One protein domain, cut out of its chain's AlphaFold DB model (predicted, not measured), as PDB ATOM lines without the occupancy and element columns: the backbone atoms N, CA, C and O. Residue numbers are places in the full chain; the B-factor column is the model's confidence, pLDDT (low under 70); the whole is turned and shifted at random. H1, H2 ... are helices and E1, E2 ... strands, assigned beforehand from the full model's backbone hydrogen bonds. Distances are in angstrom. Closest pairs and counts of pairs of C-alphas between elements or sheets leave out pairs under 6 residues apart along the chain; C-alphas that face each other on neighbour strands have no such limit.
ATOM      1  N   GLU A 482     -37.714  16.201 -19.527       78.56
ATOM      2  CA  GLU A 482     -37.693  16.656 -20.913       78.56
ATOM      3  C   GLU A 482     -39.099  17.117 -21.301       78.56
ATOM      4  O   GLU A 482     -40.032  16.313 -21.382       78.56
ATOM      5  N   ALA A 483     -39.261  18.416 -21.541       76.56
ATOM      6  CA  ALA A 483     -40.455  18.949 -22.179       76.56
ATOM      7  C   ALA A 483     -40.302  18.847 -23.700       76.56
ATOM      8  O   ALA A 483     -39.297  19.287 -24.265       76.56
ATOM      9  N   ARG A 484     -41.310  18.274 -24.363       80.62
ATOM     10  CA  ARG A 484     -41.391  18.157 -25.823       80.62
ATOM     11  C   ARG A 484     -42.656  18.831 -26.337       80.62
ATOM     12  O   ARG A 484     -43.741  18.504 -25.863       80.62
ATOM     13  N   ALA A 485     -42.538  19.700 -27.335       77.25
ATOM     14  CA  ALA A 485     -43.677  20.185 -28.113       77.25
ATOM     15  C   ALA A 485     -43.405  20.000 -29.604       77.25
ATOM     16  O   ALA A 485     -42.320  20.326 -30.084       77.25
ATOM     17  N   ASP A 486     -44.404  19.508 -30.330       75.81
ATOM     18  CA  ASP A 486     -44.365  19.434 -31.786       75.81
ATOM     19  C   ASP A 486     -45.158  20.622 -32.341       75.81
ATOM     20  O   ASP A 486     -46.352  20.771 -32.071       75.81
ATOM     21  N   VAL A 487     -44.488  21.481 -33.107       70.38
ATOM     22  CA  VAL A 487     -45.120  22.562 -33.869       70.38
ATOM     23  C   VAL A 487     -45.401  22.023 -35.266       70.38
ATOM     24  O   VAL A 487     -44.462  21.699 -35.997       70.38
ATOM     25  N   ARG A 488     -46.678  21.870 -35.632       70.50
ATOM     26  CA  ARG A 488     -47.084  21.344 -36.944       70.50
ATOM     27  C   ARG A 488     -47.563  22.470 -37.857       70.50
ATOM     28  O   ARG A 488     -48.287  23.363 -37.424       70.50
ATOM     29  N   VAL A 489     -47.200  22.362 -39.132       60.94
ATOM     30  CA  VAL A 489     -47.723  23.196 -40.221       60.94
ATOM     31  C   VAL A 489     -48.537  22.293 -41.140       60.94
ATOM     32  O   VAL A 489     -48.009  21.305 -41.655       60.94
ATOM     33  N   ALA A 490     -49.820  22.590 -41.327       52.69
ATOM     34  CA  ALA A 490     -50.676  21.823 -42.227       52.69
ATOM     35  C   ALA A 490     -50.446  22.267 -43.684       52.69
ATOM     36  O   ALA A 490     -51.173  23.111 -44.184       52.69
ATOM     37  N   LEU A 491     -49.425  21.712 -44.351       57.34
ATOM     38  CA  LEU A 491     -49.055  22.062 -45.732       57.34
ATOM     39  C   LEU A 491     -49.426  20.972 -46.745       57.34
ATOM     40  O   LEU A 491     -49.330  19.772 -46.470       57.34
ATOM     41  N   SER A 492     -49.734  21.384 -47.978       54.50
ATOM     42  CA  SER A 492     -49.905  20.458 -49.104       54.50
ATOM     43  C   SER A 492     -48.590  19.747 -49.497       54.50
ATOM     44  O   SER A 492     -47.475  20.246 -49.324       54.50
ATOM     45  N   SER A 493     -48.705  18.527 -50.037       52.59
ATOM     46  CA  SER A 493     -47.633  17.508 -50.029       52.59
ATOM     47  C   SER A 493     -46.367  17.779 -50.864       52.59
ATOM     48  O   SER A 493     -45.482  16.923 -50.913       52.59
ATOM     49  N   ARG A 494     -46.232  18.940 -51.523       50.97
ATOM     50  CA  ARG A 494     -45.080  19.271 -52.394       50.97
ATOM     51  C   ARG A 494     -44.050  20.236 -51.791       50.97
ATOM     52  O   ARG A 494     -42.977  20.378 -52.373       50.97
ATOM     53  N   THR A 495     -44.318  20.855 -50.641       57.38
ATOM     54  CA  THR A 495     -43.435  21.874 -50.019       57.38
ATOM     55  C   THR A 495     -42.826  21.469 -48.667       57.38
ATOM     56  O   THR A 495     -41.855  22.092 -48.228       57.38
ATOM     57  N   LEU A 496     -43.323  20.390 -48.049       59.03
ATOM     58  CA  LEU A 496     -43.042  19.973 -46.661       59.03
ATOM     59  C   LEU A 496     -41.552  19.963 -46.255       59.03
ATOM     60  O   LEU A 496     -41.196  20.538 -45.229       59.03
ATOM     61  N   GLN A 497     -40.654  19.369 -47.055       58.12
ATOM     62  CA  GLN A 497     -39.232  19.257 -46.677       58.12
ATOM     63  C   GLN A 497     -38.458  20.585 -46.700       58.12
ATOM     64  O   GLN A 497     -37.496  20.734 -45.949       58.12
ATOM     65  N   ARG A 498     -38.849  21.557 -47.539       59.41
ATOM     66  CA  ARG A 498     -38.215  22.890 -47.533       59.41
ATOM     67  C   ARG A 498     -38.773  23.772 -46.419       59.41
ATOM     68  O   ARG A 498     -37.999  24.500 -45.807       59.41
ATOM     69  N   ALA A 499     -40.072  23.667 -46.134       61.81
ATOM     70  CA  ALA A 499     -40.717  24.415 -45.059       61.81
ATOM     71  C   ALA A 499     -40.174  24.022 -43.674       61.81
ATOM     72  O   ALA A 499     -39.739  24.891 -42.927       61.81
ATOM     73  N   ALA A 500     -40.083  22.723 -43.357       61.81
ATOM     74  CA  ALA A 500     -39.600  22.269 -42.045       61.81
ATOM     75  C   ALA A 500     -38.162  22.731 -41.722       61.81
ATOM     76  O   ALA A 500     -37.855  23.064 -40.578       61.81
ATOM     77  N   ALA A 501     -37.283  22.792 -42.731       64.00
ATOM     78  CA  ALA A 501     -35.921  23.309 -42.576       64.00
ATOM     79  C   ALA A 501     -35.884  24.838 -42.371       64.00
ATOM     80  O   ALA A 501     -35.075  25.326 -41.582       64.00
ATOM     81  N   LEU A 502     -36.773  25.578 -43.045       70.31
ATOM     82  CA  LEU A 502     -36.958  27.020 -42.851       70.31
ATOM     83  C   LEU A 502     -37.481  27.325 -41.444       70.31
ATOM     84  O   LEU A 502     -36.834  28.072 -40.717       70.31
ATOM     85  N   HIS A 503     -38.559  26.672 -41.009       69.44
ATOM     86  CA  HIS A 503     -39.129  26.883 -39.676       69.44
ATOM     87  C   HIS A 503     -38.154  26.510 -38.553       69.44
ATOM     88  O   HIS A 503     -38.056  27.232 -37.564       69.44
ATOM     89  N   ALA A 504     -37.354  25.448 -38.708       68.75
ATOM     90  CA  ALA A 504     -36.318  25.119 -37.729       68.75
ATOM     91  C   ALA A 504     -35.266  26.242 -37.569       68.75
ATOM     92  O   ALA A 504     -34.847  26.534 -36.447       68.75
ATOM     93  N   ALA A 505     -34.880  26.907 -38.664       70.25
ATOM     94  CA  ALA A 505     -33.971  28.058 -38.644       70.25
ATOM     95  C   ALA A 505     -34.655  29.355 -38.154       70.25
ATOM     96  O   ALA A 505     -34.047  30.164 -37.445       70.25
ATOM     97  N   GLU A 506     -35.935  29.551 -38.474       73.56
ATOM     98  CA  GLU A 506     -36.741  30.677 -37.992       73.56
ATOM     99  C   GLU A 506     -36.974  30.601 -36.481       73.56
ATOM    100  O   GLU A 506     -36.805  31.605 -35.798       73.56
ATOM    101  N   ILE A 507     -37.257  29.422 -35.918       74.88
ATOM    102  CA  ILE A 507     -37.405  29.245 -34.464       74.88
ATOM    103  C   ILE A 507     -36.083  29.542 -33.741       74.88
ATOM    104  O   ILE A 507     -36.079  30.214 -32.709       74.88
ATOM    105  N   GLN A 508     -34.944  29.108 -34.293       72.56
ATOM    106  CA  GLN A 508     -33.624  29.443 -33.740       72.56
ATOM    107  C   GLN A 508     -33.322  30.953 -33.801       72.56
ATOM    108  O   GLN A 508     -32.635  31.470 -32.920       72.56
ATOM    109  N   SER A 509     -33.870  31.677 -34.783       68.75
ATOM    110  CA  SER A 509     -33.718  33.134 -34.924       68.75
ATOM    111  C   SER A 509     -34.870  33.969 -34.334       68.75
ATOM    112  O   SER A 509     -34.773  35.194 -34.313       68.75
ATOM    113  N   ALA A 510     -35.930  33.347 -33.799       64.69
ATOM    114  CA  ALA A 510     -37.072  34.013 -33.153       64.69
ATOM    115  C   ALA A 510     -36.843  34.365 -31.671       64.69
ATOM    116  O   ALA A 510     -37.671  35.036 -31.056       64.69
ATOM    117  N   ALA A 511     -35.690  33.994 -31.104       62.50
ATOM    118  CA  ALA A 511     -35.293  34.384 -29.751       62.50
ATOM    119  C   ALA A 511     -35.456  35.895 -29.410       62.50
ATOM    120  O   ALA A 511     -35.828  36.179 -28.272       62.50
ATOM    121  N   PRO A 512     -35.236  36.876 -30.319       66.88
ATOM    122  CA  PRO A 512     -35.328  38.308 -30.002       66.88
ATOM    123  C   PRO A 512     -36.707  38.843 -29.590       66.88
ATOM    124  O   PRO A 512     -36.782  39.998 -29.171       66.88
ATOM    125  N   GLU A 513     -37.778  38.051 -29.687       70.62
ATOM    126  CA  GLU A 513     -39.137  38.479 -29.311       70.62
ATOM    127  C   GLU A 513     -39.632  37.898 -27.981       70.62
ATOM    128  O   GLU A 513     -40.569  38.425 -27.390       70.62
ATOM    129  N   LEU A 514     -38.970  36.864 -27.454       80.31
ATOM    130  CA  LEU A 514     -39.316  36.283 -26.154       80.31
ATOM    131  C   LEU A 514     -39.041  37.272 -25.007       80.31
ATOM    132  O   LEU A 514     -38.044  38.000 -25.089       80.31
ATOM    133  N   PRO A 515     -39.830  37.261 -23.912       81.56
ATOM    134  CA  PRO A 515     -39.488  37.953 -22.666       81.56
ATOM    135  C   PRO A 515     -38.038  37.677 -22.250       81.56
ATOM    136  O   PRO A 515     -37.531  36.578 -22.467       81.56
ATOM    137  N   GLU A 516     -37.335  38.674 -21.713       79.12
ATOM    138  CA  GLU A 516     -35.869  38.635 -21.578       79.12
ATOM    139  C   GLU A 516     -35.360  37.489 -20.676       79.12
ATOM    140  O   GLU A 516     -34.293  36.917 -20.921       79.12
ATOM    141  N   ASP A 517     -36.160  37.070 -19.696       82.00
ATOM    142  CA  ASP A 517     -35.894  35.923 -18.826       82.00
ATOM    143  C   ASP A 517     -36.096  34.570 -19.540       82.00
ATOM    144  O   ASP A 517     -35.262  33.673 -19.416       82.00
ATOM    145  N   ILE A 518     -37.151  34.420 -20.350       84.25
ATOM    146  CA  ILE A 518     -37.385  33.222 -21.174       84.25
ATOM    147  C   ILE A 518     -36.342  33.140 -22.294       84.25
ATOM    148  O   ILE A 518     -35.762  32.081 -22.531       84.25
ATOM    149  N   ARG A 519     -36.048  34.273 -22.939       85.06
ATOM    150  CA  ARG A 519     -35.037  34.425 -23.990       85.06
ATOM    151  C   ARG A 519     -33.666  33.978 -23.511       85.06
ATOM    152  O   ARG A 519     -33.047  33.142 -24.161       85.06
ATOM    153  N   SER A 520     -33.199  34.526 -22.387       83.12
ATOM    154  CA  SER A 520     -31.887  34.203 -21.818       83.12
ATOM    155  C   SER A 520     -31.794  32.743 -21.368       83.12
ATOM    156  O   SER A 520     -30.770  32.102 -21.595       83.12
ATOM    157  N   ARG A 521     -32.870  32.170 -20.809       86.12
ATOM    158  CA  ARG A 521     -32.928  30.739 -20.460       86.12
ATOM    159  C   ARG A 521     -32.915  29.832 -21.693       86.12
ATOM    160  O   ARG A 521     -32.163  28.861 -21.704       86.12
ATOM    161  N   TRP A 522     -33.682  30.151 -22.737       85.50
ATOM    162  CA  TRP A 522     -33.723  29.374 -23.982       85.50
ATOM    163  C   TRP A 522     -32.390  29.425 -24.737       85.50
ATOM    164  O   TRP A 522     -31.872  28.383 -25.137       85.50
ATOM    165  N   THR A 523     -31.771  30.603 -24.869       83.38
ATOM    166  CA  THR A 523     -30.450  30.728 -25.509       83.38
ATOM    167  C   THR A 523     -29.343  30.067 -24.689       83.38
ATOM    168  O   THR A 523     -28.492  29.396 -25.270       83.38
ATOM    169  N   ALA A 524     -29.379  30.148 -23.354       82.62
ATOM    170  CA  ALA A 524     -28.462  29.401 -22.491       82.62
ATOM    171  C   ALA A 524     -28.678  27.876 -22.572       82.62
ATOM    172  O   ALA A 524     -27.715  27.113 -22.497       82.62
ATOM    173  N   ALA A 525     -29.918  27.408 -22.747       82.38
ATOM    174  CA  ALA A 525     -30.221  25.992 -22.937       82.38
ATOM    175  C   ALA A 525     -29.762  25.476 -24.312       82.38
ATOM    176  O   ALA A 525     -29.176  24.395 -24.373       82.38
ATOM    177  N   LEU A 526     -29.944  26.259 -25.385       80.88
ATOM    178  CA  LEU A 526     -29.395  25.975 -26.718       80.88
ATOM    179  C   LEU A 526     -27.859  25.921 -26.684       80.88
ATOM    180  O   LEU A 526     -27.271  24.946 -27.142       80.88
ATOM    181  N   ALA A 527     -27.207  26.919 -26.079       80.38
ATOM    182  CA  ALA A 527     -25.748  26.966 -25.946       80.38
ATOM    183  C   ALA A 527     -25.181  25.801 -25.111       80.38
ATOM    184  O   ALA A 527     -24.072  25.338 -25.365       80.38
ATOM    185  N   ALA A 528     -25.950  25.298 -24.141       79.94
ATOM    186  CA  ALA A 528     -25.608  24.125 -23.337       79.94
ATOM    187  C   ALA A 528     -26.004  22.779 -23.982       79.94
ATOM    188  O   ALA A 528     -25.870  21.746 -23.330       79.94
ATOM    189  N   GLY A 529     -26.548  22.765 -25.209       84.38
ATOM    190  CA  GLY A 529     -27.024  21.547 -25.881       84.38
ATOM    191  C   GLY A 529     -28.226  20.865 -25.209       84.38
ATOM    192  O   GLY A 529     -28.507  19.703 -25.486       84.38
ATOM    193  N   ARG A 530     -28.924  21.567 -24.306       84.00
ATOM    194  CA  ARG A 530     -30.093  21.072 -23.552       84.00
ATOM    195  C   ARG A 530     -31.431  21.443 -24.187       84.00
ATOM    196  O   ARG A 530     -32.449  20.874 -23.803       84.00
ATOM    197  N   ALA A 531     -31.430  22.382 -25.130       84.19
ATOM    198  CA  ALA A 531     -32.561  22.669 -26.002       84.19
ATOM    199  C   ALA A 531     -32.241  22.238 -27.438       84.19
ATOM    200  O   ALA A 531     -31.098  22.364 -27.881       84.19
ATOM    201  N   GLY A 532     -33.247  21.767 -28.171       83.12
ATOM    202  CA  GLY A 532     -33.109  21.341 -29.560       83.12
ATOM    203  C   GLY A 532     -34.330  21.696 -30.402       83.12
ATOM    204  O   GLY A 532     -35.463  21.670 -29.923       83.12
ATOM    205  N   VAL A 533     -34.089  22.004 -31.678       82.44
ATOM    206  CA  VAL A 533     -35.131  22.121 -32.706       82.44
ATOM    207  C   VAL A 533     -34.827  21.075 -33.769       82.44
ATOM    208  O   VAL A 533     -33.773  21.124 -34.400       82.44
ATOM    209  N   THR A 534     -35.724  20.107 -33.939       82.06
ATOM    210  CA  THR A 534     -35.525  18.968 -34.845       82.06
ATOM    211  C   THR A 534     -36.620  18.976 -35.899       82.06
ATOM    212  O   THR A 534     -37.793  18.821 -35.564       82.06
ATOM    213  N   ALA A 535     -36.256  19.156 -37.170       77.88
ATOM    214  CA  ALA A 535     -37.205  19.013 -38.271       77.88
ATOM    215  C   ALA A 535     -37.644  17.544 -38.389       77.88
ATOM    216  O   ALA A 535     -36.807  16.639 -38.443       77.88
ATOM    217  N   LEU A 536     -38.953  17.312 -38.414       78.44
ATOM    218  CA  LEU A 536     -39.566  16.001 -38.586       78.44
ATOM    219  C   LEU A 536     -39.979  15.794 -40.057       78.44
ATOM    220  O   LEU A 536     -40.294  16.757 -40.763       78.44
ATOM    221  N   PRO A 537     -39.979  14.544 -40.558       67.81
ATOM    222  CA  PRO A 537     -40.258  14.251 -41.966       67.81
ATOM    223  C   PRO A 537     -41.719  14.490 -42.387       67.81
ATOM    224  O   PRO A 537     -42.006  14.472 -43.581       67.81
ATOM    225  N   ASP A 538     -42.626  14.716 -41.434       70.38
ATOM    226  CA  ASP A 538     -44.041  15.061 -41.633       70.38
ATOM    227  C   ASP A 538     -44.286  16.574 -41.807       70.38
ATOM    228  O   ASP A 538     -45.431  16.991 -41.959       70.38
ATOM    229  N   GLY A 539     -43.230  17.397 -41.807       68.25
ATOM    230  CA  GLY A 539     -43.318  18.857 -41.925       68.25
ATOM    231  C   GLY A 539     -43.324  19.604 -40.589       68.25
ATOM    232  O   GLY A 539     -43.293  20.833 -40.587       68.25
ATOM    233  N   ALA A 540     -43.342  18.893 -39.458       74.94
ATOM    234  CA  ALA A 540     -43.333  19.500 -38.132       74.94
ATOM    235  C   ALA A 540     -41.919  19.890 -37.658       74.94
ATOM    236  O   ALA A 540     -40.913  19.304 -38.063       74.94
ATOM    237  N   ALA A 541     -41.839  20.842 -36.730       77.69
ATOM    238  CA  ALA A 541     -40.631  21.156 -35.972       77.69
ATOM    239  C   ALA A 541     -40.820  20.729 -34.510       77.69
ATOM    240  O   ALA A 541     -41.681  21.252 -33.801       77.69
ATOM    241  N   ARG A 542     -40.011  19.771 -34.043       84.38
ATOM    242  CA  ARG A 542     -40.008  19.319 -32.647       84.38
ATOM    243  C   ARG A 542     -39.073  20.175 -31.806       84.38
ATOM    244  O   ARG A 542     -37.871  20.219 -32.070       84.38
ATOM    245  N   LEU A 543     -39.628  20.778 -30.764       84.62
ATOM    246  CA  LEU A 543     -38.919  21.494 -29.712       84.62
ATOM    247  C   LEU A 543     -38.689  20.551 -28.536       84.62
ATOM    248  O   LEU A 543     -39.644  19.977 -28.008       84.62
ATOM    249  N   THR A 544     -37.437  20.402 -28.117       84.44
ATOM    250  CA  THR A 544     -37.063  19.669 -26.901       84.44
ATOM    251  C   THR A 544     -36.334  20.593 -25.934       84.44
ATOM    252  O   THR A 544     -35.549  21.444 -26.355       84.44
ATOM    253  N   LEU A 545     -36.593  20.433 -24.634       85.06
ATOM    254  CA  LEU A 545     -35.884  21.127 -23.558       85.06
ATOM    255  C   LEU A 545     -35.713  20.201 -22.353       85.06
ATOM    256  O   LEU A 545     -36.700  19.790 -21.743       85.06
ATOM    257  N   ALA A 546     -34.465  19.902 -21.997       83.25
ATOM    258  CA  ALA A 546     -34.104  19.133 -20.811       83.25
ATOM    259  C   ALA A 546     -33.763  20.068 -19.636       83.25
ATOM    260  O   ALA A 546     -32.758  20.786 -19.665       83.25
ATOM    261  N   GLN A 547     -34.590  20.053 -18.590       79.81
ATOM    262  CA  GLN A 547     -34.472  20.936 -17.428       79.81
ATOM    263  C   GLN A 547     -34.952  20.240 -16.145       79.81
ATOM    264  O   GLN A 547     -35.708  19.277 -16.168       79.81
ATOM    265  N   THR A 548     -34.468  20.710 -15.001       71.06
ATOM    266  CA  THR A 548     -34.685  20.108 -13.673       71.06
ATOM    267  C   THR A 548     -36.065  20.384 -13.066       71.06
ATOM    268  O   THR A 548     -36.428  19.787 -12.060       71.06
ATOM    269  N   ASP A 549     -36.836  21.287 -13.668       76.75
ATOM    270  CA  ASP A 549     -38.214  21.611 -13.297       76.75
ATOM    271  C   ASP A 549     -39.098  21.399 -14.531       76.75
ATOM    272  O   ASP A 549     -38.941  22.079 -15.547       76.75
ATOM    273  N   GLY A 550     -40.008  20.425 -14.451       76.31
ATOM    274  CA  GLY A 550     -40.901  20.064 -15.550       76.31
ATOM    275  C   GLY A 550     -41.965  21.118 -15.866       76.31
ATOM    276  O   GLY A 550     -42.356  21.242 -17.027       76.31
ATOM    277  N   ALA A 551     -42.409  21.903 -14.879       77.88
ATOM    278  CA  ALA A 551     -43.357  22.993 -15.102       77.88
ATOM    279  C   ALA A 551     -42.664  24.153 -15.827       77.88
ATOM    280  O   ALA A 551     -43.164  24.628 -16.846       77.88
ATOM    281  N   GLN A 552     -41.462  24.522 -15.373       80.25
ATOM    282  CA  GLN A 552     -40.641  25.553 -16.011       80.25
ATOM    283  C   GLN A 552     -40.189  25.143 -17.425       80.25
ATOM    284  O   GLN A 552     -40.191  25.964 -18.343       80.25
ATOM    285  N   ALA A 553     -39.861  23.862 -17.638       78.50
ATOM    286  CA  ALA A 553     -39.543  23.327 -18.962       78.50
ATOM    287  C   ALA A 553     -40.738  23.444 -19.925       78.50
ATOM    288  O   ALA A 553     -40.586  23.880 -21.069       78.50
ATOM    289  N   ALA A 554     -41.940  23.086 -19.457       79.25
ATOM    290  CA  ALA A 554     -43.168  23.211 -20.233       79.25
ATOM    291  C   ALA A 554     -43.516  24.673 -20.538       79.25
ATOM    292  O   ALA A 554     -43.941  24.966 -21.652       79.25
ATOM    293  N   GLU A 555     -43.328  25.582 -19.581       83.50
ATOM    294  CA  GLU A 555     -43.553  27.019 -19.752       83.50
ATOM    295  C   GLU A 555     -42.630  27.613 -20.825       83.50
ATOM    296  O   GLU A 555     -43.116  28.241 -21.763       83.50
ATOM    297  N   ILE A 556     -41.320  27.347 -20.752       81.62
ATOM    298  CA  ILE A 556     -40.345  27.862 -21.726       81.62
ATOM    299  C   ILE A 556     -40.615  27.292 -23.124       81.62
ATOM    300  O   ILE A 556     -40.668  28.052 -24.089       81.62
ATOM    301  N   VAL A 557     -40.845  25.979 -23.256       83.00
ATOM    302  CA  VAL A 557     -41.166  25.366 -24.560       83.00
ATOM    303  C   VAL A 557     -42.486  25.907 -25.120       83.00
ATOM    304  O   VAL A 557     -42.569  26.179 -26.317       83.00
ATOM    305  N   ARG A 558     -43.503  26.123 -24.272       82.06
ATOM    306  CA  ARG A 558     -44.777  26.735 -24.680       82.06
ATOM    307  C   ARG A 558     -44.576  28.167 -25.164       82.06
ATOM    308  O   ARG A 558     -45.075  28.495 -26.233       82.06
ATOM    309  N   ALA A 559     -43.824  28.983 -24.430       80.12
ATOM    310  CA  ALA A 559     -43.550  30.369 -24.792       80.12
ATOM    311  C   ALA A 559     -42.758  30.478 -26.105       80.12
ATOM    312  O   ALA A 559     -43.084  31.312 -26.943       80.12
ATOM    313  N   VAL A 560     -41.771  29.603 -26.336       81.88
ATOM    314  CA  VAL A 560     -41.022  29.528 -27.606       81.88
ATOM    315  C   VAL A 560     -41.929  29.111 -28.766       81.88
ATOM    316  O   VAL A 560     -41.893  29.735 -29.827       81.88
ATOM    317  N   ALA A 561     -42.775  28.095 -28.567       79.56
ATOM    318  CA  ALA A 561     -43.735  27.655 -29.576       79.56
ATOM    319  C   ALA A 561     -44.770  28.747 -29.900       79.56
ATOM    320  O   ALA A 561     -45.024  29.023 -31.070       79.56
ATOM    321  N   GLN A 562     -45.326  29.405 -28.876       77.44
ATOM    322  CA  GLN A 562     -46.285  30.501 -29.030       77.44
ATOM    323  C   GLN A 562     -45.651  31.716 -29.703       77.44
ATOM    324  O   GLN A 562     -46.214  32.202 -30.674       77.44
ATOM    325  N   ALA A 563     -44.459  32.152 -29.287       78.69
ATOM    326  CA  ALA A 563     -43.767  33.272 -29.923       78.69
ATOM    327  C   ALA A 563     -43.459  33.000 -31.406       78.69
ATOM    328  O   ALA A 563     -43.559  33.910 -32.221       78.69
ATOM    329  N   HIS A 564     -43.137  31.756 -31.786       79.12
ATOM    330  CA  HIS A 564     -42.985  31.402 -33.199       79.12
ATOM    331  C   HIS A 564     -44.320  31.413 -33.959       79.12
ATOM    332  O   HIS A 564     -44.371  31.968 -35.051       79.12
ATOM    333  N   VAL A 565     -45.404  30.872 -33.386       73.75
ATOM    334  CA  VAL A 565     -46.749  30.912 -33.997       73.75
ATOM    335  C   VAL A 565     -47.262  32.353 -34.133       73.75
ATOM    336  O   VAL A 565     -47.784  32.721 -35.180       73.75
ATOM    337  N   GLU A 566     -47.071  33.198 -33.119       71.81
ATOM    338  CA  GLU A 566     -47.430  34.622 -33.143       71.81
ATOM    339  C   GLU A 566     -46.588  35.415 -34.137       71.81
ATOM    340  O   GLU A 566     -47.121  36.271 -34.845       71.81
ATOM    341  N   ARG A 567     -45.280  35.142 -34.208       73.06
ATOM    342  CA  ARG A 567     -44.401  35.771 -35.190       73.06
ATOM    343  C   ARG A 567     -44.755  35.325 -36.602       73.06
ATOM    344  O   ARG A 567     -44.836  36.174 -37.475       73.06
ATOM    345  N   TYR A 568     -45.055  34.046 -36.827       67.56
ATOM    346  CA  TYR A 568     -45.564  33.583 -38.117       67.56
ATOM    347  C   TYR A 568     -46.909  34.245 -38.449       67.56
ATOM    348  O   TYR A 568     -47.089  34.734 -39.553       67.56
ATOM    349  N   GLY A 569     -47.816  34.396 -37.480       63.59
ATOM    350  CA  GLY A 569     -49.061  35.155 -37.657       63.59
ATOM    351  C   GLY A 569     -48.878  36.656 -37.948       63.59
ATOM    352  O   GLY A 569     -49.806  37.281 -38.457       63.59
ATOM    353  N   ARG A 570     -47.707  37.236 -37.640       61.09
ATOM    354  CA  ARG A 570     -47.345  38.637 -37.933       61.09
ATOM    355  C   ARG A 570     -46.548  38.809 -39.233       61.09
ATOM    356  O   ARG A 570     -46.821  39.748 -39.973       61.09
ATOM    357  N   ASP A 571     -45.591  37.919 -39.492       53.25
ATOM    358  CA  ASP A 571     -44.608  38.004 -40.583       53.25
ATOM    359  C   ASP A 571     -44.979  37.140 -41.806       53.25
ATOM    360  O   ASP A 571     -44.401  37.326 -42.881       53.25
ATOM    361  N   ALA A 572     -45.931  36.201 -41.693       53.72
ATOM    362  CA  ALA A 572     -46.442  35.487 -42.861       53.72
ATOM    363  C   ALA A 572     -47.074  36.489 -43.840       53.72
ATOM    364  O   ALA A 572     -47.809  37.388 -43.417       53.72
ATOM    365  N   PRO A 573     -46.840  36.343 -45.158       47.22
ATOM    366  CA  PRO A 573     -47.482  37.190 -46.147       47.22
ATOM    367  C   PRO A 573     -48.991  36.924 -46.130       47.22
ATOM    368  O   PRO A 573     -49.480  35.978 -46.746       47.22
ATOM    369  N   LEU A 574     -49.719  37.795 -45.426       47.22
ATOM    370  CA  LEU A 574     -51.173  37.918 -45.426       47.22
ATOM    371  C   LEU A 574     -51.655  38.252 -46.847       47.22
ATOM    372  O   LEU A 574     -51.914  39.404 -47.191       47.22
ATOM    373  N   LEU A 575     -51.747  37.216 -47.682       50.59
ATOM    374  CA  LEU A 575     -52.274  37.253 -49.042       50.59
ATOM    375  C   LEU A 575     -53.777  37.557 -49.000       50.59
ATOM    376  O   LEU A 575     -54.608  36.649 -48.957       50.59
ATOM    377  N   ASP A 576     -54.106  38.852 -48.986       51.09
ATOM    378  CA  ASP A 576     -55.456  39.421 -49.075       51.09
ATOM    379  C   ASP A 576     -56.518  38.623 -48.297       51.09
ATOM    380  O   ASP A 576     -57.496  38.131 -48.874       51.09
ATOM    381  N   LEU A 577     -56.358  38.473 -46.976       51.47
ATOM    382  CA  LEU A 577     -57.472  38.025 -46.134       51.47
ATOM    383  C   LEU A 577     -58.494  39.167 -45.975       51.47
ATOM    384  O   LEU A 577     -58.098  40.303 -45.706       51.47
ATOM    385  N   PRO A 578     -59.809  38.910 -46.134       57.88
ATOM    386  CA  PRO A 578     -60.820  39.959 -46.018       57.88
ATOM    387  C   PRO A 578     -60.805  40.632 -44.633       57.88
ATOM    388  O   PRO A 578     -60.667  39.924 -43.632       57.88
ATOM    389  N   PRO A 579     -61.063  41.954 -44.530       65.25
ATOM    390  CA  PRO A 579     -61.071  42.674 -43.248       65.25
ATOM    391  C   PRO A 579     -61.967  42.041 -42.171       65.25
ATOM    392  O   PRO A 579     -61.640  42.072 -40.988       65.25
ATOM    393  N   LEU A 580     -63.068  41.407 -42.594       68.12
ATOM    394  CA  LEU A 580     -64.009  40.701 -41.723       68.12
ATOM    395  C   LEU A 580     -63.358  39.532 -40.954       68.12
ATOM    396  O   LEU A 580     -63.695  39.295 -39.799       68.12
ATOM    397  N   TYR A 581     -62.418  38.813 -41.579       68.50
ATOM    398  CA  TYR A 581     -61.726  37.681 -40.951       68.50
ATOM    399  C   TYR A 581     -60.779  38.167 -39.846       68.50
ATOM    400  O   TYR A 581     -60.743  37.595 -38.759       68.50
ATOM    401  N   VAL A 582     -60.074  39.277 -40.096       67.81
ATOM    402  CA  VAL A 582     -59.187  39.920 -39.114       67.81
ATOM    403  C   VAL A 582     -59.986  40.438 -37.912       67.81
ATOM    404  O   VAL A 582     -59.573  40.230 -36.773       67.81
ATOM    405  N   GLU A 583     -61.159  41.043 -38.134       74.88
ATOM    406  CA  GLU A 583     -62.026  41.504 -37.041       74.88
ATOM    407  C   GLU A 583     -62.573  40.338 -36.196       74.88
ATOM    408  O   GLU A 583     -62.540  40.394 -34.964       74.88
ATOM    409  N   LEU A 584     -63.035  39.255 -36.831       77.38
ATOM    410  CA  LEU A 584     -63.534  38.070 -36.124       77.38
ATOM    411  C   LEU A 584     -62.418  37.350 -35.349       77.38
ATOM    412  O   LEU A 584     -62.619  36.986 -34.189       77.38
ATOM    413  N   ALA A 585     -61.221  37.212 -35.928       71.81
ATOM    414  CA  ALA A 585     -60.056  36.649 -35.243       71.81
ATOM    415  C   ALA A 585     -59.631  37.493 -34.025       71.81
ATOM    416  O   ALA A 585     -59.370  36.938 -32.953       71.81
ATOM    417  N   ALA A 586     -59.646  38.827 -34.149       75.44
ATOM    418  CA  ALA A 586     -59.345  39.747 -33.052       75.44
ATOM    419  C   ALA A 586     -60.356  39.660 -31.891       75.44
ATOM    420  O   ALA A 586     -59.976  39.857 -30.738       75.44
ATOM    421  N   ARG A 587     -61.626  39.312 -32.162       79.50
ATOM    422  CA  ARG A 587     -62.639  39.030 -31.122       79.50
ATOM    423  C   ARG A 587     -62.518  37.619 -30.529       79.50
ATOM    424  O   ARG A 587     -62.762  37.433 -29.341       79.50
ATOM    425  N   ARG A 588     -62.099  36.628 -31.326       83.25
ATOM    426  CA  ARG A 588     -61.945  35.217 -30.913       83.25
ATOM    427  C   ARG A 588     -60.906  35.028 -29.802       83.25
ATOM    428  O   ARG A 588     -61.116  34.225 -28.896       83.25
ATOM    429  N   ALA A 589     -59.780  35.740 -29.884       73.81
ATOM    430  CA  ALA A 589     -58.655  35.588 -28.960       73.81
ATOM    431  C   ALA A 589     -58.992  35.930 -27.486       73.81
ATOM    432  O   ALA A 589     -58.821  35.043 -26.642       73.81
ATOM    433  N   PRO A 590     -59.519  37.127 -27.141       77.75
ATOM    434  CA  PRO A 590     -59.868  37.452 -25.755       77.75
ATOM    435  C   PRO A 590     -60.971  36.540 -25.202       77.75
ATOM    436  O   PRO A 590     -60.846  36.056 -24.079       77.75
ATOM    437  N   ALA A 591     -61.990  36.205 -26.004       80.31
ATOM    438  CA  ALA A 591     -63.063  35.305 -25.579       80.31
ATOM    439  C   ALA A 591     -62.552  33.887 -25.237       80.31
ATOM    440  O   ALA A 591     -63.015  33.276 -24.274       80.31
ATOM    441  N   ARG A 592     -61.548  33.367 -25.967       81.69
ATOM    442  CA  ARG A 592     -60.883  32.090 -25.634       81.69
ATOM    443  C   ARG A 592     -60.078  32.170 -24.339       81.69
ATOM    444  O   ARG A 592     -60.105  31.222 -23.553       81.69
ATOM    445  N   GLN A 593     -59.378  33.280 -24.111       81.44
ATOM    446  CA  GLN A 593     -58.609  33.499 -22.886       81.44
ATOM    447  C   GLN A 593     -59.534  33.579 -21.660       81.44
ATOM    448  O   GLN A 593     -59.288  32.899 -20.665       81.44
ATOM    449  N   GLU A 594     -60.635  34.329 -21.752       85.12
ATOM    450  CA  GLU A 594     -61.628  34.441 -20.677       85.12
ATOM    451  C   GLU A 594     -62.322  33.095 -20.397       85.12
ATOM    452  O   GLU A 594     -62.437  32.679 -19.243       85.12
ATOM    453  N   HIS A 595     -62.683  32.342 -21.443       89.00
ATOM    454  CA  HIS A 595     -63.236  30.988 -21.318       89.00
ATOM    455  C   HIS A 595     -62.277  30.019 -20.596       89.00
ATOM    456  O   HIS A 595     -62.714  29.224 -19.761       89.00
ATOM    457  N   ALA A 596     -60.969  30.086 -20.873       80.50
ATOM    458  CA  ALA A 596     -59.966  29.268 -20.189       80.50
ATOM    459  C   ALA A 596     -59.820  29.642 -18.700       80.50
ATOM    460  O   ALA A 596     -59.789  28.752 -17.848       80.50
ATOM    461  N   VAL A 597     -59.800  30.941 -18.379       86.31
ATOM    462  CA  VAL A 597     -59.741  31.442 -16.992       86.31
ATOM    463  C   VAL A 597     -60.978  31.016 -16.197       86.31
ATOM    464  O   VAL A 597     -60.845  30.494 -15.090       86.31
ATOM    465  N   LEU A 598     -62.181  31.151 -16.766       86.69
ATOM    466  CA  LEU A 598     -63.413  30.694 -16.116       86.69
ATOM    467  C   LEU A 598     -63.452  29.171 -15.935       86.69
ATOM    468  O   LEU A 598     -63.929  28.702 -14.904       86.69
ATOM    469  N   SER A 599     -62.926  28.392 -16.887       84.31
ATOM    470  CA  SER A 599     -62.835  26.932 -16.750       84.31
ATOM    471  C   SER A 599     -61.939  26.518 -15.581       84.31
ATOM    472  O   SER A 599     -62.305  25.619 -14.826       84.31
ATOM    473  N   ALA A 600     -60.783  27.170 -15.417       84.19
ATOM    474  CA  ALA A 600     -59.899  26.934 -14.276       84.19
ATOM    475  C   ALA A 600     -60.593  27.327 -12.962       84.19
ATOM    476  O   ALA A 600     -60.656  26.527 -12.027       84.19
ATOM    477  N   ARG A 601     -61.229  28.507 -12.930       89.00
ATOM    478  CA  ARG A 601     -61.930  29.011 -11.743       89.00
ATOM    479  C   ARG A 601     -63.115  28.137 -11.318       89.00
ATOM    480  O   ARG A 601     -63.340  27.968 -10.124       89.00
ATOM    481  N   GLN A 602     -63.852  27.538 -12.257       88.75
ATOM    482  CA  GLN A 602     -64.895  26.551 -11.933       88.75
ATOM    483  C   GLN A 602     -64.321  25.284 -11.283       88.75
ATOM    484  O   GLN A 602     -64.971  24.715 -10.408       88.75
ATOM    485  N   SER A 603     -63.128  24.838 -11.694       85.44
ATOM    486  CA  SER A 603     -62.457  23.691 -11.071       85.44
ATOM    487  C   SER A 603     -62.074  24.006  -9.624       85.44
ATOM    488  O   SER A 603     -62.460  23.265  -8.724       85.44
ATOM    489  N   GLU A 604     -61.417  25.150  -9.393       86.62
ATOM    490  CA  GLU A 604     -61.064  25.638  -8.049       86.62
ATOM    491  C   GLU A 604     -62.296  25.766  -7.140       86.62
ATOM    492  O   GLU A 604     -62.282  25.319  -5.996       86.62
ATOM    493  N   LEU A 605     -63.385  26.362  -7.643       87.56
ATOM    494  CA  LEU A 605     -64.618  26.541  -6.874       87.56
ATOM    495  C   LEU A 605     -65.259  25.200  -6.499       87.56
ATOM    496  O   LEU A 605     -65.670  25.034  -5.354       87.56
ATOM    497  N   ARG A 606     -65.305  24.222  -7.414       90.81
ATOM    498  CA  ARG A 606     -65.833  22.877  -7.115       90.81
ATOM    499  C   ARG A 606     -64.970  22.125  -6.096       90.81
ATOM    500  O   ARG A 606     -65.523  21.442  -5.240       90.81
ATOM    501  N   GLU A 607     -63.649  22.282  -6.141       88.44
ATOM    502  CA  GLU A 607     -62.723  21.695  -5.161       88.44
ATOM    503  C   GLU A 607     -62.862  22.348  -3.770       88.44
ATOM    504  O   GLU A 607     -62.971  21.653  -2.755       88.44
ATOM    505  N   MET A 608     -62.988  23.680  -3.709       85.06
ATOM    506  CA  MET A 608     -63.276  24.392  -2.457       85.06
ATOM    507  C   MET A 608     -64.650  24.014  -1.875       85.06
ATOM    508  O   MET A 608     -64.762  23.806  -0.673       85.06
ATOM    509  N   ILE A 609     -65.689  23.852  -2.703       88.19
ATOM    510  CA  ILE A 609     -67.009  23.366  -2.252       88.19
ATOM    511  C   ILE A 609     -66.919  21.925  -1.723       88.19
ATOM    512  O   ILE A 609     -67.546  21.605  -0.714       88.19
ATOM    513  N   GLY A 610     -66.134  21.064  -2.379       84.62
ATOM    514  CA  GLY A 610     -65.959  19.657  -2.000       84.62
ATOM    515  C   GLY A 610     -65.161  19.423  -0.713       84.62
ATOM    516  O   GLY A 610     -65.293  18.360  -0.113       84.62
ATOM    517  N   SER A 611     -64.360  20.398  -0.275       86.00
ATOM    518  CA  SER A 611     -63.583  20.330   0.976       86.00
ATOM    519  C   SER A 611     -64.312  20.903   2.199       86.00
ATOM    520  O   SER A 611     -63.827  20.751   3.321       86.00
ATOM    521  N   LEU A 612     -65.486  21.519   2.017       86.50
ATOM    522  CA  LEU A 612     -66.328  21.993   3.120       86.50
ATOM    523  C   LEU A 612     -67.237  20.864   3.658       86.50
ATOM    524  O   LEU A 612     -67.765  20.080   2.865       86.50
ATOM    525  N   PRO A 613     -67.457  20.787   4.989       82.62
ATOM    526  CA  PRO A 613     -68.270  19.749   5.627       82.62
ATOM    527  C   PRO A 613     -69.704  19.668   5.085       82.62
ATOM    528  O   PRO A 613     -70.254  20.622   4.521       82.62
ATOM    529  N   ALA A 614     -70.320  18.498   5.247       83.31
ATOM    530  CA  ALA A 614     -71.636  18.215   4.698       83.31
ATOM    531  C   ALA A 614     -72.751  18.783   5.590       83.31
ATOM    532  O   ALA A 614     -72.631  18.864   6.811       83.31
ATOM    533  N   THR A 960     -68.542  30.550 -42.161       66.56
ATOM    534  CA  THR A 960     -69.373  31.130 -43.238       66.56
ATOM    535  C   THR A 960     -68.674  32.230 -44.042       66.56
ATOM    536  O   THR A 960     -69.049  32.450 -45.199       66.56
ATOM    537  N   ALA A 961     -67.644  32.883 -43.495       62.38
ATOM    538  CA  ALA A 961     -66.758  33.757 -44.260       62.38
ATOM    539  C   ALA A 961     -65.825  32.951 -45.189       62.38
ATOM    540  O   ALA A 961     -65.639  33.336 -46.345       62.38
ATOM    541  N   GLU A 962     -65.303  31.811 -44.726       55.56
ATOM    542  CA  GLU A 962     -64.427  30.919 -45.504       55.56
ATOM    543  C   GLU A 962     -65.168  30.191 -46.635       55.56
ATOM    544  O   GLU A 962     -64.698  30.176 -47.777       55.56
ATOM    545  N   ALA A 963     -66.377  29.682 -46.366       52.94
ATOM    546  CA  ALA A 963     -67.203  28.949 -47.335       52.94
ATOM    547  C   ALA A 963     -67.557  29.740 -48.617       52.94
ATOM    548  O   ALA A 963     -68.093  29.172 -49.569       52.94
ATOM    549  N   ARG A 964     -67.272  31.049 -48.662       54.94
ATOM    550  CA  ARG A 964     -67.499  31.921 -49.825       54.94
ATOM    551  C   ARG A 964     -66.311  32.036 -50.787       54.94
ATOM    552  O   ARG A 964     -66.493  32.670 -51.825       54.94
ATOM    553  N   ARG A 965     -65.119  31.495 -50.478       49.91
ATOM    554  CA  ARG A 965     -63.899  31.769 -51.273       49.91
ATOM    555  C   ARG A 965     -63.433  30.616 -52.173       49.91
ATOM    556  O   ARG A 965     -63.363  30.814 -53.382       49.91
ATOM    557  N   SER A 966     -63.126  29.442 -51.620       45.00
ATOM    558  CA  SER A 966     -62.653  28.261 -52.371       45.00
ATOM    559  C   SER A 966     -62.494  27.049 -51.447       45.00
ATOM    560  O   SER A 966     -62.225  27.218 -50.265       45.00
ATOM    561  N   GLY A 967     -62.642  25.831 -51.974       50.47
ATOM    562  CA  GLY A 967     -62.674  24.584 -51.192       50.47
ATOM    563  C   GLY A 967     -61.325  24.014 -50.730       50.47
ATOM    564  O   GLY A 967     -61.157  22.801 -50.802       50.47
ATOM    565  N   GLU A 968     -60.390  24.843 -50.263       49.69
ATOM    566  CA  GLU A 968     -59.172  24.402 -49.559       49.69
ATOM    567  C   GLU A 968     -58.957  25.279 -48.309       49.69
ATOM    568  O   GLU A 968     -59.135  26.498 -48.403       49.69
ATOM    569  N   PRO A 969     -58.631  24.695 -47.137       49.41
ATOM    570  CA  PRO A 969     -58.379  25.457 -45.915       49.41
ATOM    571  C   PRO A 969     -57.048  26.226 -46.007       49.41
ATOM    572  O   PRO A 969     -56.129  25.763 -46.688       49.41
ATOM    573  N   PRO A 970     -56.909  27.377 -45.323       54.25
ATOM    574  CA  PRO A 970     -55.626  28.064 -45.211       54.25
ATOM    575  C   PRO A 970     -54.602  27.221 -44.431       54.25
ATOM    576  O   PRO A 970     -54.973  26.414 -43.577       54.25
ATOM    577  N   ASP A 971     -53.309  27.440 -44.699       50.66
ATOM    578  CA  ASP A 971     -52.196  26.792 -43.990       50.66
ATOM    579  C   ASP A 971     -52.167  27.244 -42.508       50.66
ATOM    580  O   ASP A 971     -51.498  28.214 -42.143       50.66
ATOM    581  N   GLU A 972     -52.916  26.568 -41.631       51.78
ATOM    582  CA  GLU A 972     -52.927  26.870 -40.196       51.78
ATOM    583  C   GLU A 972     -51.728  26.236 -39.467       51.78
ATOM    584  O   GLU A 972     -51.389  25.058 -39.639       51.78
ATOM    585  N   LEU A 973     -51.088  27.040 -38.610       53.31
ATOM    586  CA  LEU A 973     -49.900  26.670 -37.845       53.31
ATOM    587  C   LEU A 973     -50.279  26.494 -36.370       53.31
ATOM    588  O   LEU A 973     -50.633  27.454 -35.684       53.31
ATOM    589  N   PHE A 974     -50.208  25.255 -35.879       62.38
ATOM    590  CA  PHE A 974     -50.633  24.897 -34.527       62.38
ATOM    591  C   PHE A 974     -49.494  24.236 -33.744       62.38
ATOM    592  O   PHE A 974     -48.863  23.278 -34.196       62.38
ATOM    593  N   ALA A 975     -49.265  24.717 -32.522       60.34
ATOM    594  CA  ALA A 975     -48.391  24.064 -31.556       60.34
ATOM    595  C   ALA A 975     -49.194  23.064 -30.706       60.34
ATOM    596  O   ALA A 975     -50.170  23.453 -30.060       60.34
ATOM    597  N   GLU A 976     -48.782  21.791 -30.663       69.81
ATOM    598  CA  GLU A 976     -49.304  20.865 -29.651       69.81
ATOM    599  C   GLU A 976     -48.866  21.317 -28.247       69.81
ATOM    600  O   GLU A 976     -47.751  21.809 -28.047       69.81
ATOM    601  N   ALA A 977     -49.732  21.122 -27.247       65.81
ATOM    602  CA  ALA A 977     -49.389  21.417 -25.860       65.81
ATOM    603  C   ALA A 977     -48.161  20.588 -25.417       65.81
ATOM    604  O   ALA A 977     -48.124  19.379 -25.676       65.81
ATOM    605  N   PRO A 978     -47.165  21.196 -24.741       72.38
ATOM    606  CA  PRO A 978     -45.927  20.511 -24.392       72.38
ATOM    607  C   PRO A 978     -46.189  19.323 -23.466       72.38
ATOM    608  O   PRO A 978     -46.815  19.460 -22.412       72.38
ATOM    609  N   ARG A 979     -45.662  18.159 -23.844       75.44
ATOM    610  CA  ARG A 979     -45.685  16.937 -23.040       75.44
ATOM    611  C   ARG A 979     -44.386  16.850 -22.250       75.44
ATOM    612  O   ARG A 979     -43.305  16.841 -22.837       75.44
ATOM    613  N   VAL A 980     -44.495  16.783 -20.928       71.19
ATOM    614  CA  VAL A 980     -43.350  16.627 -20.023       71.19
ATOM    615  C   VAL A 980     -43.135  15.145 -19.750       71.19
ATOM    616  O   VAL A 980     -44.060  14.452 -19.330       71.19
ATOM    617  N   VAL A 981     -41.918  14.656 -19.982       72.62
ATOM    618  CA  VAL A 981     -41.520  13.269 -19.720       72.62
ATOM    619  C   VAL A 981     -40.345  13.275 -18.745       72.62
ATOM    620  O   VAL A 981     -39.339  13.940 -18.975       72.62
ATOM    621  N   GLN A 982     -40.461  12.543 -17.639       65.56
ATOM    622  CA  GLN A 982     -39.388  12.420 -16.652       65.56
ATOM    623  C   GLN A 982     -38.338  11.406 -17.128       65.56
ATOM    624  O   GLN A 982     -38.684  10.272 -17.462       65.56
ATOM    625  N   ILE A 983     -37.058  11.787 -17.129       64.44
ATOM    626  CA  ILE A 983     -35.943  10.902 -17.490       64.44
ATOM    627  C   ILE A 983     -35.232  10.462 -16.204       64.44
ATOM    628  O   ILE A 983     -34.661  11.271 -15.474       64.44
ATOM    629  N   GLY A 984     -35.294   9.165 -15.899       43.41
ATOM    630  CA  GLY A 984     -34.768   8.611 -14.651       43.41
ATOM    631  C   GLY A 984     -33.240   8.495 -14.624       43.41
ATOM    632  O   GLY A 984     -32.662   7.763 -15.424       43.41
TER     633      GLY A 984
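This is residues 482 to 614 and 960 to 984 of the 1037 residues of the protein "Chromosome partition protein Smc" of Phycisphaerae bacterium RAS1 (UniProt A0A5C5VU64). A twisted antiparallel sheet of five strands has H1 and H3 over one face, with H2 on that same face but beside the strands, and no named helix on the other face; the long helix H4 stands off as an arm, its residues 585 to 610 free. The printed part has 158 residues, with named elements in the order E1 H1 H2 E2 E3 H3 H4 E4 E5. The class is mixed, helices and strands; the whole is loose, with radius of gyration of the C-alphas 18.9 A and spans of 59 by 45 by 28 A.

E1, residues 482 to 489, has E3, residues 541 to 547, on one side, with N 485 and O 543 at 3.0 A. On the other side are E5, residues 979 to 983, with N 484 and O 979 at 2.9 A, and E4, residues 973 to 975, with N 488 and O 974 at 3.0 A. E2, residues 531 to 535, forms a hairpin with E3, N 532 and O 544 being 2.9 A apart. H3, residues 550 to 571, is on the sheet at a height of 8.6 A, along the strands; its closest C-alphas to E1 are Ala 554 and Ala 483, 5.4 A. On the same face are H1, residues 496 to 509, at a height of 6.5 A, and H2, residues 516 to 527, over none of the strands. H4, residues 579 to 610, is not on the sheet and touches no helix. Every O i to N i+4 pair is within hydrogen-bond range in H2 and H3, 9 of 10 in H1 and 26 of 28 in H4.

E1 begins at C-alpha 482 (-37.693, 16.656, -20.913) and is 22.7 A long. H3 measures 31.0 A and H4 47.5 A, ending at C-alpha 610 (-65.959, 19.657, -2.000).

The C-alphas of Arg 494 and Ala 614 are farthest apart, 63.0 A. Residues 615 to 959 are not printed; C-alphas 614 and 960 are 49.7 A apart. Of the links printed whole, none is long. Mean pLDDT of the printed part is 72.4, with 57 residues under 70, among them 960 to 977.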